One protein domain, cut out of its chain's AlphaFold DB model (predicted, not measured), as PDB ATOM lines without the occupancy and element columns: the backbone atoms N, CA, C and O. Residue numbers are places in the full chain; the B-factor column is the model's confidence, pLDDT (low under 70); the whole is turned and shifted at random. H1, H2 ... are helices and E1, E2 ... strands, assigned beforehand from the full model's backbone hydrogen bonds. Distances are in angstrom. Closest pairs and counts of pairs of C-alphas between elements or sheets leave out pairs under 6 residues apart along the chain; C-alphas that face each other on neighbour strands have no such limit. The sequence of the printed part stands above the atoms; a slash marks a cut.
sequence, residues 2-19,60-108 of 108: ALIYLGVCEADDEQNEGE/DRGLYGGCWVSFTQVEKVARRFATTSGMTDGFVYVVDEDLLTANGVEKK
ATOM      1  N   ALA A   2     -20.715  31.890  35.587       83.19
ATOM      2  CA  ALA A   2     -21.563  30.726  35.378       83.19
ATOM      3  C   ALA A   2     -20.796  29.736  34.490       83.19
ATOM      4  O   ALA A   2     -20.232  30.128  33.472       83.19
ATOM      5  N   LEU A   3     -20.718  28.470  34.904       89.25
ATOM      6  CA  LEU A   3     -20.116  27.411  34.096       89.25
ATOM      7  C   LEU A   3     -21.213  26.642  33.373       89.25
ATOM      8  O   LEU A   3     -22.209  26.239  33.979       89.25
ATOM      9  N   ILE A   4     -20.995  26.416  32.085       89.31
ATOM     10  CA  ILE A   4     -21.849  25.581  31.249       89.31
ATOM     11  C   ILE A   4     -21.041  24.421  30.676       89.31
ATOM     12  O   ILE A   4     -19.827  24.502  30.489       89.31
ATOM     13  N   TYR A   5     -21.733  23.323  30.408       88.56
ATOM     14  CA  TYR A   5     -21.148  22.045  30.038       88.56
ATOM     15  C   TYR A   5     -21.722  21.557  28.711       88.56
ATOM     16  O   TYR A   5     -22.931  21.638  28.485       88.56
ATOM     17  N   LEU A   6     -20.875  20.993  27.858       85.19
ATOM     18  CA  LEU A   6     -21.275  20.332  26.617       85.19
ATOM     19  C   LEU A   6     -20.612  18.962  26.546       85.19
ATOM     20  O   LEU A   6     -19.395  18.855  26.662       85.19
ATOM     21  N   GLY A   7     -21.419  17.919  26.365       84.25
ATOM     22  CA  GLY A   7     -20.919  16.569  26.128       84.25
ATOM     23  C   GLY A   7     -20.838  16.270  24.639       84.25
ATOM     24  O   GLY A   7     -21.839  16.437  23.942       84.25
ATOM     25  N   VAL A   8     -19.685  15.796  24.180       83.25
ATOM     26  CA  VAL A   8     -19.426  15.381  22.794       83.25
ATOM     27  C   VAL A   8     -18.854  13.967  22.833       83.25
ATOM     28  O   VAL A   8     -17.986  13.695  23.658       83.25
ATOM     29  N   CYS A   9     -19.367  13.045  22.018       83.94
ATOM     30  CA  CYS A   9     -18.769  11.711  21.938       83.94
ATOM     31  C   CYS A   9     -17.527  11.733  21.046       83.94
ATOM     32  O   CYS A   9     -17.410  12.589  20.174       83.94
ATOM     33  N   GLU A  10     -16.614  10.787  21.250       82.94
ATOM     34  CA  GLU A  10     -15.352  10.715  20.501       82.94
ATOM     35  C   GLU A  10     -15.574  10.690  18.981       82.94
ATOM     36  O   GLU A  10     -14.938  11.440  18.255       82.94
ATOM     37  N   ALA A  11     -16.571   9.937  18.505       78.50
ATOM     38  CA  ALA A  11     -16.904   9.883  17.080       78.50
ATOM     39  C   ALA A  11     -17.353  11.242  16.504       78.50
ATOM     40  O   ALA A  11     -17.019  11.573  15.367       78.50
ATOM     41  N   ASP A  12     -18.111  12.031  17.275       72.69
ATOM     42  CA  ASP A  12     -18.509  13.380  16.855       72.69
ATOM     43  C   ASP A  12     -17.315  14.347  16.900       72.69
ATOM     44  O   ASP A  12     -17.238  15.259  16.078       72.69
ATOM     45  N   ASP A  13     -16.405  14.180  17.861       79.62
ATOM     46  CA  ASP A  13     -15.206  15.009  17.993       79.62
ATOM     47  C   ASP A  13     -14.221  14.760  16.844       79.62
ATOM     48  O   ASP A  13     -13.796  15.705  16.179       79.62
ATOM     49  N   GLU A  14     -13.957  13.488  16.525       80.50
ATOM     50  CA  GLU A  14     -13.141  13.078  15.381       80.50
ATOM     51  C   GLU A  14     -13.726  13.588  14.061       80.50
ATOM     52  O   GLU A  14     -13.004  14.134  13.226       80.50
ATOM     53  N   GLN A  15     -15.046  13.472  13.875       77.44
ATOM     54  CA  GLN A  15     -15.715  13.964  12.669       77.44
ATOM     55  C   GLN A  15     -15.619  15.490  12.521       77.44
ATOM     56  O   GLN A  15     -15.621  16.007  11.400       77.44
ATOM     57  N   ASN A  16     -15.568  16.216  13.637       73.25
ATOM     58  CA  ASN A  16     -15.472  17.669  13.644       73.25
ATOM     59  C   ASN A  16     -14.035  18.178  13.811       73.25
ATOM     60  O   ASN A  16     -13.851  19.388  13.924       73.25
ATOM     61  N   GLU A  17     -13.036  17.291  13.795       79.88
ATOM     62  CA  GLU A  17     -11.613  17.621  13.952       79.88
ATOM     63  C   GLU A  17     -11.329  18.445  15.227       79.88
ATOM     64  O   GLU A  17     -10.493  19.349  15.234       79.88
ATOM     65  N   GLY A  18     -12.053  18.160  16.316       72.06
ATOM     66  CA  GLY A  18     -11.940  18.886  17.587       72.06
ATOM     67  C   GLY A  18     -12.694  20.222  17.643       72.06
ATOM     68  O   GLY A  18     -12.637  20.925  18.658       72.06
ATOM     69  N   GLU A  19     -13.408  20.609  16.581       75.75
ATOM     70  CA  GLU A  19     -14.233  21.816  16.572       75.75
ATOM     71  C   GLU A  19     -15.635  21.565  17.144       75.75
ATOM     72  O   GLU A  19     -16.329  20.604  16.805       75.75
ATOM     73  N   ASP A  60     -39.981  23.351  20.919       40.66
ATOM     74  CA  ASP A  60     -40.746  24.332  21.698       40.66
ATOM     75  C   ASP A  60     -40.561  25.801  21.275       40.66
ATOM     76  O   ASP A  60     -41.496  26.581  21.453       40.66
ATOM     77  N   ARG A  61     -39.410  26.234  20.714       38.81
ATOM     78  CA  ARG A  61     -39.146  27.689  20.522       38.81
ATOM     79  C   ARG A  61     -38.303  28.142  19.318       38.81
ATOM     80  O   ARG A  61     -37.760  29.248  19.336       38.81
ATOM     81  N   GLY A  62     -38.204  27.382  18.227       39.94
ATOM     82  CA  GLY A  62     -37.574  27.958  17.030       39.94
ATOM     83  C   GLY A  62     -37.319  26.999  15.887       39.94
ATOM     84  O   GLY A  62     -36.217  26.493  15.737       39.94
ATOM     85  N   LEU A  63     -38.319  26.848  15.025       37.97
ATOM     86  CA  LEU A  63     -38.272  26.054  13.797       37.97
ATOM     87  C   LEU A  63     -37.414  26.674  12.666       37.97
ATOM     88  O   LEU A  63     -37.527  26.241  11.521       37.97
ATOM     89  N   TYR A  64     -36.603  27.705  12.938       39.00
ATOM     90  CA  TYR A  64     -36.063  28.585  11.897       39.00
ATOM     91  C   TYR A  64     -34.594  28.976  12.134       39.00
ATOM     92  O   TYR A  64     -34.290  29.804  12.988       39.00
ATOM     93  N   GLY A  65     -33.703  28.403  11.319       41.12
ATOM     94  CA  GLY A  65     -32.587  29.133  10.705       41.12
ATOM     95  C   GLY A  65     -31.331  29.446  11.522       41.12
ATOM     96  O   GLY A  65     -30.542  30.255  11.051       41.12
ATOM     97  N   GLY A  66     -31.108  28.844  12.692       45.69
ATOM     98  CA  GLY A  66     -29.842  29.026  13.414       45.69
ATOM     99  C   GLY A  66     -29.108  27.711  13.653       45.69
ATOM    100  O   GLY A  66     -29.710  26.722  14.067       45.69
ATOM    101  N   CYS A  67     -27.805  27.720  13.385       56.41
ATOM    102  CA  CYS A  67     -26.861  26.721  13.864       56.41
ATOM    103  C   CYS A  67     -26.560  27.030  15.333       56.41
ATOM    104  O   CYS A  67     -25.959  28.061  15.619       56.41
ATOM    105  N   TRP A  68     -26.980  26.165  16.255       64.50
ATOM    106  CA  TRP A  68     -26.747  26.357  17.689       64.50
ATOM    107  C   TRP A  68     -26.003  25.163  18.275       64.50
ATOM    108  O   TRP A  68     -26.248  24.017  17.891       64.50
ATOM    109  N   VAL A  69     -25.132  25.441  19.241       73.25
ATOM    110  CA  VAL A  69     -24.517  24.431  20.103       73.25
ATOM    111  C   VAL A  69     -25.220  24.499  21.455       73.25
ATOM    112  O   VAL A  69     -25.331  25.566  22.055       73.25
ATOM    113  N   SER A  70     -25.766  23.373  21.907       78.81
ATOM    114  CA  SER A  70     -26.577  23.321  23.125       78.81
ATOM    115  C   SER A  70     -25.733  22.947  24.335       78.81
ATOM    116  O   SER A  70     -25.214  21.838  24.404       78.81
ATOM    117  N   PHE A  71     -25.666  23.836  25.318       84.12
ATOM    118  CA  PHE A  71     -24.995  23.587  26.592       84.12
ATOM    119  C   PHE A  71     -26.005  23.284  27.708       84.12
ATOM    120  O   PHE A  71     -27.184  23.624  27.622       84.12
ATOM    121  N   THR A  72     -25.539  22.660  28.786       85.19
ATOM    122  CA  THR A  72     -26.298  22.425  30.018       85.19
ATOM    123  C   THR A  72     -25.553  22.997  31.219       85.19
ATOM    124  O   THR A  72     -24.332  22.980  31.258       85.19
ATOM    125  N   GLN A  73     -26.272  23.463  32.238       88.12
ATOM    126  CA  GLN A  73     -25.672  23.882  33.513       88.12
ATOM    127  C   GLN A  73     -25.361  22.695  34.442       88.12
ATOM    128  O   GLN A  73     -24.788  22.870  35.512       88.12
ATOM    129  N   VAL A  74     -25.747  21.470  34.060       87.56
ATOM    130  CA  VAL A  74     -25.601  20.272  34.894       87.56
ATOM    131  C   VAL A  74     -24.585  19.320  34.271       87.56
ATOM    132  O   VAL A  74     -24.884  18.608  33.316       87.56
ATOM    133  N   GLU A  75     -23.400  19.225  34.871       88.12
ATOM    134  CA  GLU A  75     -22.296  18.390  34.373       88.12
ATOM    135  C   GLU A  75     -22.699  16.922  34.134       88.12
ATOM    136  O   GLU A  75     -22.338  16.317  33.126       88.12
ATOM    137  N   LYS A  76     -23.513  16.336  35.023       87.19
ATOM    138  CA  LYS A  76     -23.996  14.949  34.874       87.19
ATOM    139  C   LYS A  76     -24.797  14.737  33.589       87.19
ATOM    140  O   LYS A  76     -24.738  13.657  33.004       87.19
ATOM    141  N   VAL A  77     -25.545  15.753  33.160       83.81
ATOM    142  CA  VAL A  77     -26.305  15.708  31.909       83.81
ATOM    143  C   VAL A  77     -25.334  15.718  30.730       83.81
ATOM    144  O   VAL A  77     -25.451  14.861  29.859       83.81
ATOM    145  N   ALA A  78     -24.317  16.586  30.751       85.31
ATOM    146  CA  ALA A  78     -23.276  16.618  29.723       85.31
ATOM    147  C   ALA A  78     -22.520  15.283  29.617       85.31
ATOM    148  O   ALA A  78     -22.385  14.747  28.523       85.31
ATOM    149  N   ARG A  79     -22.129  14.670  30.742       84.69
ATOM    150  CA  ARG A  79     -21.479  13.341  30.757       84.69
ATOM    151  C   ARG A  79     -22.334  12.252  30.103       84.69
ATOM    152  O   ARG A  79     -21.817  11.400  29.382       84.69
ATOM    153  N   ARG A  80     -23.650  12.276  30.335       82.44
ATOM    154  CA  ARG A  80     -24.577  11.323  29.710       82.44
ATOM    155  C   ARG A  80     -24.634  11.497  28.190       82.44
ATOM    156  O   ARG A  80     -24.748  10.499  27.484       82.44
ATOM    157  N   PHE A  81     -24.556  12.733  27.698       77.88
ATOM    158  CA  PHE A  81     -24.498  13.013  26.262       77.88
ATOM    159  C   PHE A  81     -23.148  12.631  25.647       77.88
ATOM    160  O   PHE A  81     -23.147  11.993  24.601       77.88
ATOM    161  N   ALA A  82     -22.035  12.933  26.322       81.75
ATOM    162  CA  ALA A  82     -20.685  12.591  25.862       81.75
ATOM    163  C   ALA A  82     -20.505  11.083  25.652       81.75
ATOM    164  O   ALA A  82     -19.880  10.646  24.700       81.75
ATOM    165  N   THR A  83     -21.104  10.278  26.525       79.25
ATOM    166  CA  THR A  83     -20.922   8.822  26.495       79.25
ATOM    167  C   THR A  83     -21.986   8.076  25.691       79.25
ATOM    168  O   THR A  83     -22.052   6.849  25.749       79.25
ATOM    169  N   THR A  84     -22.906   8.776  25.016       73.19
ATOM    170  CA  THR A  84     -24.109   8.156  24.424       73.19
ATOM    171  C   THR A  84     -24.834   7.256  25.445       73.19
ATOM    172  O   THR A  84     -25.221   6.126  25.170       73.19
ATOM    173  N   SER A  85     -24.995   7.743  26.683       70.38
ATOM    174  CA  SER A  85     -25.489   6.964  27.836       70.38
ATOM    175  C   SER A  85     -24.646   5.724  28.199       70.38
ATOM    176  O   SER A  85     -25.201   4.704  28.601       70.38
ATOM    177  N   GLY A  86     -23.316   5.828  28.115       70.50
ATOM    178  CA  GLY A  86     -22.363   4.785  28.520       70.50
ATOM    179  C   GLY A  86     -21.998   3.771  27.431       70.50
ATOM    180  O   GLY A  86     -21.471   2.713  27.755       70.50
ATOM    181  N   MET A  87     -22.310   4.059  26.167       73.69
ATOM    182  CA  MET A  87     -22.004   3.186  25.027       73.69
ATOM    183  C   MET A  87     -20.679   3.528  24.341       73.69
ATOM    184  O   MET A  87     -20.131   2.682  23.641       73.69
ATOM    185  N   THR A  88     -20.181   4.752  24.515       78.81
ATOM    186  CA  THR A  88     -18.960   5.257  23.876       78.81
ATOM    187  C   THR A  88     -18.180   6.139  24.841       78.81
ATOM    188  O   THR A  88     -18.765   6.701  25.770       78.81
ATOM    189  N   ASP A  89     -16.884   6.303  24.594       84.88
ATOM    190  CA  ASP A  89     -16.095   7.343  25.244       84.88
ATOM    191  C   ASP A  89     -16.394   8.718  24.617       84.88
ATOM    192  O   ASP A  89     -17.033   8.841  23.561       84.88
ATOM    193  N   GLY A  90     -16.018   9.777  25.329       86.38
ATOM    194  CA  GLY A  90     -16.287  11.143  24.905       86.38
ATOM    195  C   GLY A  90     -15.748  12.196  25.861       86.38
ATOM    196  O   GLY A  90     -15.224  11.904  26.937       86.38
ATOM    197  N   PHE A  91     -15.934  13.449  25.468       86.00
ATOM    198  CA  PHE A  91     -15.408  14.629  26.129       86.00
ATOM    199  C   PHE A  91     -16.527  15.469  26.741       86.00
ATOM    200  O   PHE A  91     -17.642  15.562  26.221       86.00
ATOM    201  N   VAL A  92     -16.217  16.117  27.863       88.56
ATOM    202  CA  VAL A  92     -17.071  17.153  28.447       88.56
ATOM    203  C   VAL A  92     -16.309  18.464  28.421       88.56
ATOM    204  O   VAL A  92     -15.338  18.644  29.154       88.56
ATOM    205  N   TYR A  93     -16.777  19.389  27.594       87.00
ATOM    206  CA  TYR A  93     -16.281  20.755  27.561       87.00
ATOM    207  C   TYR A  93     -16.884  21.534  28.719       87.00
ATOM    208  O   TYR A  93     -18.095  21.481  28.949       87.00
ATOM    209  N   VAL A  94     -16.033  22.274  29.421       90.69
ATOM    210  CA  VAL A  94     -16.418  23.216  30.470       90.69
ATOM    211  C   VAL A  94     -16.144  24.610  29.938       90.69
ATOM    212  O   VAL A  94     -15.012  24.917  29.573       90.69
ATOM    213  N   VAL A  95     -17.178  25.440  29.869       88.06
ATOM    214  CA  VAL A  95     -17.090  26.767  29.263       88.06
ATOM    215  C   VAL A  95     -17.569  27.820  30.249       88.06
ATOM    216  O   VAL A  95     -18.583  27.638  30.926       88.06
ATOM    217  N   ASP A  96     -16.828  28.926  30.321       89.12
ATOM    218  CA  ASP A  96     -17.248  30.112  31.057       89.12
ATOM    219  C   ASP A  96     -18.283  30.883  30.231       89.12
ATOM    220  O   ASP A  96     -18.006  31.403  29.145       89.12
ATOM    221  N   GLU A  97     -19.500  30.931  30.757       86.50
ATOM    222  CA  GLU A  97     -20.643  31.573  30.128       86.50
ATOM    223  C   GLU A  97     -20.438  33.087  29.959       86.50
ATOM    224  O   GLU A  97     -20.985  33.684  29.027       86.50
ATOM    225  N   ASP A  98     -19.667  33.712  30.852       85.31
ATOM    226  CA  ASP A  98     -19.382  35.146  30.819       85.31
ATOM    227  C   ASP A  98     -18.366  35.462  29.711       85.31
ATOM    228  O   ASP A  98     -18.489  36.470  29.013       85.31
ATOM    229  N   LEU A  99     -17.407  34.555  29.480       84.38
ATOM    230  CA  LEU A  99     -16.407  34.682  28.420       84.38
ATOM    231  C   LEU A  99     -17.039  34.555  27.029       84.38
ATOM    232  O   LEU A  99     -16.654  35.285  26.117       84.38
ATOM    233  N   LEU A 100     -18.053  33.702  26.865       82.12
ATOM    234  CA  LEU A 100     -18.822  33.627  25.619       82.12
ATOM    235  C   LEU A 100     -19.534  34.950  25.315       82.12
ATOM    236  O   LEU A 100     -19.412  35.480  24.211       82.12
ATOM    237  N   THR A 101     -20.224  35.525  26.304       79.75
ATOM    238  CA  THR A 101     -20.895  36.823  26.135       79.75
ATOM    239  C   THR A 101     -19.902  37.946  25.853       79.75
ATOM    240  O   THR A 101     -20.157  38.769  24.977       79.75
ATOM    241  N   ALA A 102     -18.750  37.962  26.530       76.50
ATOM    242  CA  ALA A 102     -17.698  38.949  26.288       76.50
ATOM    243  C   ALA A 102     -17.135  38.887  24.855       76.50
ATOM    244  O   ALA A 102     -16.717  39.909  24.319       76.50
ATOM    245  N   ASN A 103     -17.165  37.710  24.221       79.31
ATOM    246  CA  ASN A 103     -16.740  37.502  22.834       79.31
ATOM    247  C   ASN A 103     -17.889  37.631  21.810       79.31
ATOM    248  O   ASN A 103     -17.716  37.270  20.648       79.31
ATOM    249  N   GLY A 104     -19.054  38.152  22.212       71.19
ATOM    250  CA  GLY A 104     -20.167  38.436  21.299       71.19
ATOM    251  C   GLY A 104     -21.044  37.232  20.947       71.19
ATOM    252  O   GLY A 104     -21.798  37.298  19.980       71.19
ATOM    253  N   VAL A 105     -20.970  36.138  21.711       73.44
ATOM    254  CA  VAL A 105     -21.859  34.982  21.526       73.44
ATOM    255  C   VAL A 105     -23.235  35.283  22.122       73.44
ATOM    256  O   VAL A 105     -23.366  35.570  23.316       73.44
ATOM    257  N   GLU A 106     -24.271  35.186  21.289       70.50
ATOM    258  CA  GLU A 106     -25.660  35.378  21.701       70.50
ATOM    259  C   GLU A 106     -26.210  34.138  22.418       70.50
ATOM    260  O   GLU A 106     -26.095  33.007  21.941       70.50
ATOM    261  N   LYS A 107     -26.842  34.362  23.573       69.81
ATOM    262  CA  LYS A 107     -27.553  33.333  24.342       69.81
ATOM    263  C   LYS A 107     -29.025  33.346  23.954       69.81
ATOM    264  O   LYS A 107     -29.599  34.420  23.769       69.81
ATOM    265  N   LYS A 108     -29.632  32.167  23.857       63.03
ATOM    266  CA  LYS A 108     -31.036  32.000  23.477       63.03
ATOM    267  C   LYS A 108     -31.819  31.226  24.525       63.03
ATOM    268  O   LYS A 108     -31.227  30.304  25.124       63.03
TER     269      LYS A 108
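What this domain is: This is residues 2 to 19 and 60 to 108 of the 108 residues of an uncharacterized protein of Ramlibacter sp. H242 (UniProt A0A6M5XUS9). A two-stranded ribbon, E1 and E2, makes the core, with H2 packed on it nearer to E1 than to E2, and with two short helices at its opposite ends, H1 where E1 ends and H3 where E2 ends. From the cut a long stretch with no named element, residues 60 to 74, leads in to H2, and its residues 62 to 67 stick out from the rest. The printed part has 67 residues, with three named helices and two named strands in the order E1, H1, H2, E2, H3; the strands form one antiparallel sheet in the order E1 - E2, and the class is mixed, helices and strands. It is only just compact, close to loose, with a radius of gyration of the C-alphas of 13.0 A, and spans 33 by 28 by 26 A.

How they stand to each other: E1, residues 3 to 9, and E2, residues 90 to 96, are antiparallel neighbours, with 159 degrees between their directions. C-alphas 3 and 96 face each other at 5.0 A, and C-alphas 9 and 90 at 3.9 A. N 6 and O 93, 3.0 A apart, and N 91 and O 8, 2.7 A apart, are within hydrogen-bond range. H1, residues 10 to 15, follows E1 by a tight link; its closest C-alphas to E2 are those of Glu 10 and Gly 90, 4.5 A apart. H2, residues 75 to 82, has 15 pairs of C-alphas within 8 A of E1, the closest being those of Gly 7 and Ala 82, 4.0 A apart. With E2 it has 7 such pairs, the closest being those of Ala 82 and Gly 90, 4.7 A apart. H1 and H2 are close but not clearly touching: their closest C-alphas, of Glu 10 and Ala 82, are 7.8 A apart. Their lines stand at a steep tilt of 58 degrees, the same way. H3, residues 97 to 102, follows E2 by a tight link; its closest C-alpha to E1 is that of Glu 97, 5.8 A from that of Leu 3. H3 is apart from H1 and from H2. In H1, H2 and H3 every O i to N i+4 pair is within hydrogen-bond range.

Where its parts are: E1 begins at C-alpha 3, (-20.116, 27.411, 34.096), and measures 19.9 A from first to last C-alpha. H1 measures 8.5 A. H2 begins at C-alpha 75, (-22.296, 18.390, 34.373), and measures 10.4 A. E2 measures 20.0 A. H3 measures 8.8 A and ends at C-alpha 102, (-17.698, 38.949, 26.288).

The domain as a whole: The two C-alphas farthest apart, those of Met 87 and Ala 102, are 36.0 A from each other. Residues 20 to 59 are not printed, and C-alphas 19 and 60 are 27.1 A apart across the cut. Of the links printed whole, none is long; that from H2 to E2 is short, with 7 residues. Residues 62 to 67 stand free. The mean pLDDT of the printed part is 76.1, and residues 60 to 68 and 107 to 108 are under 70.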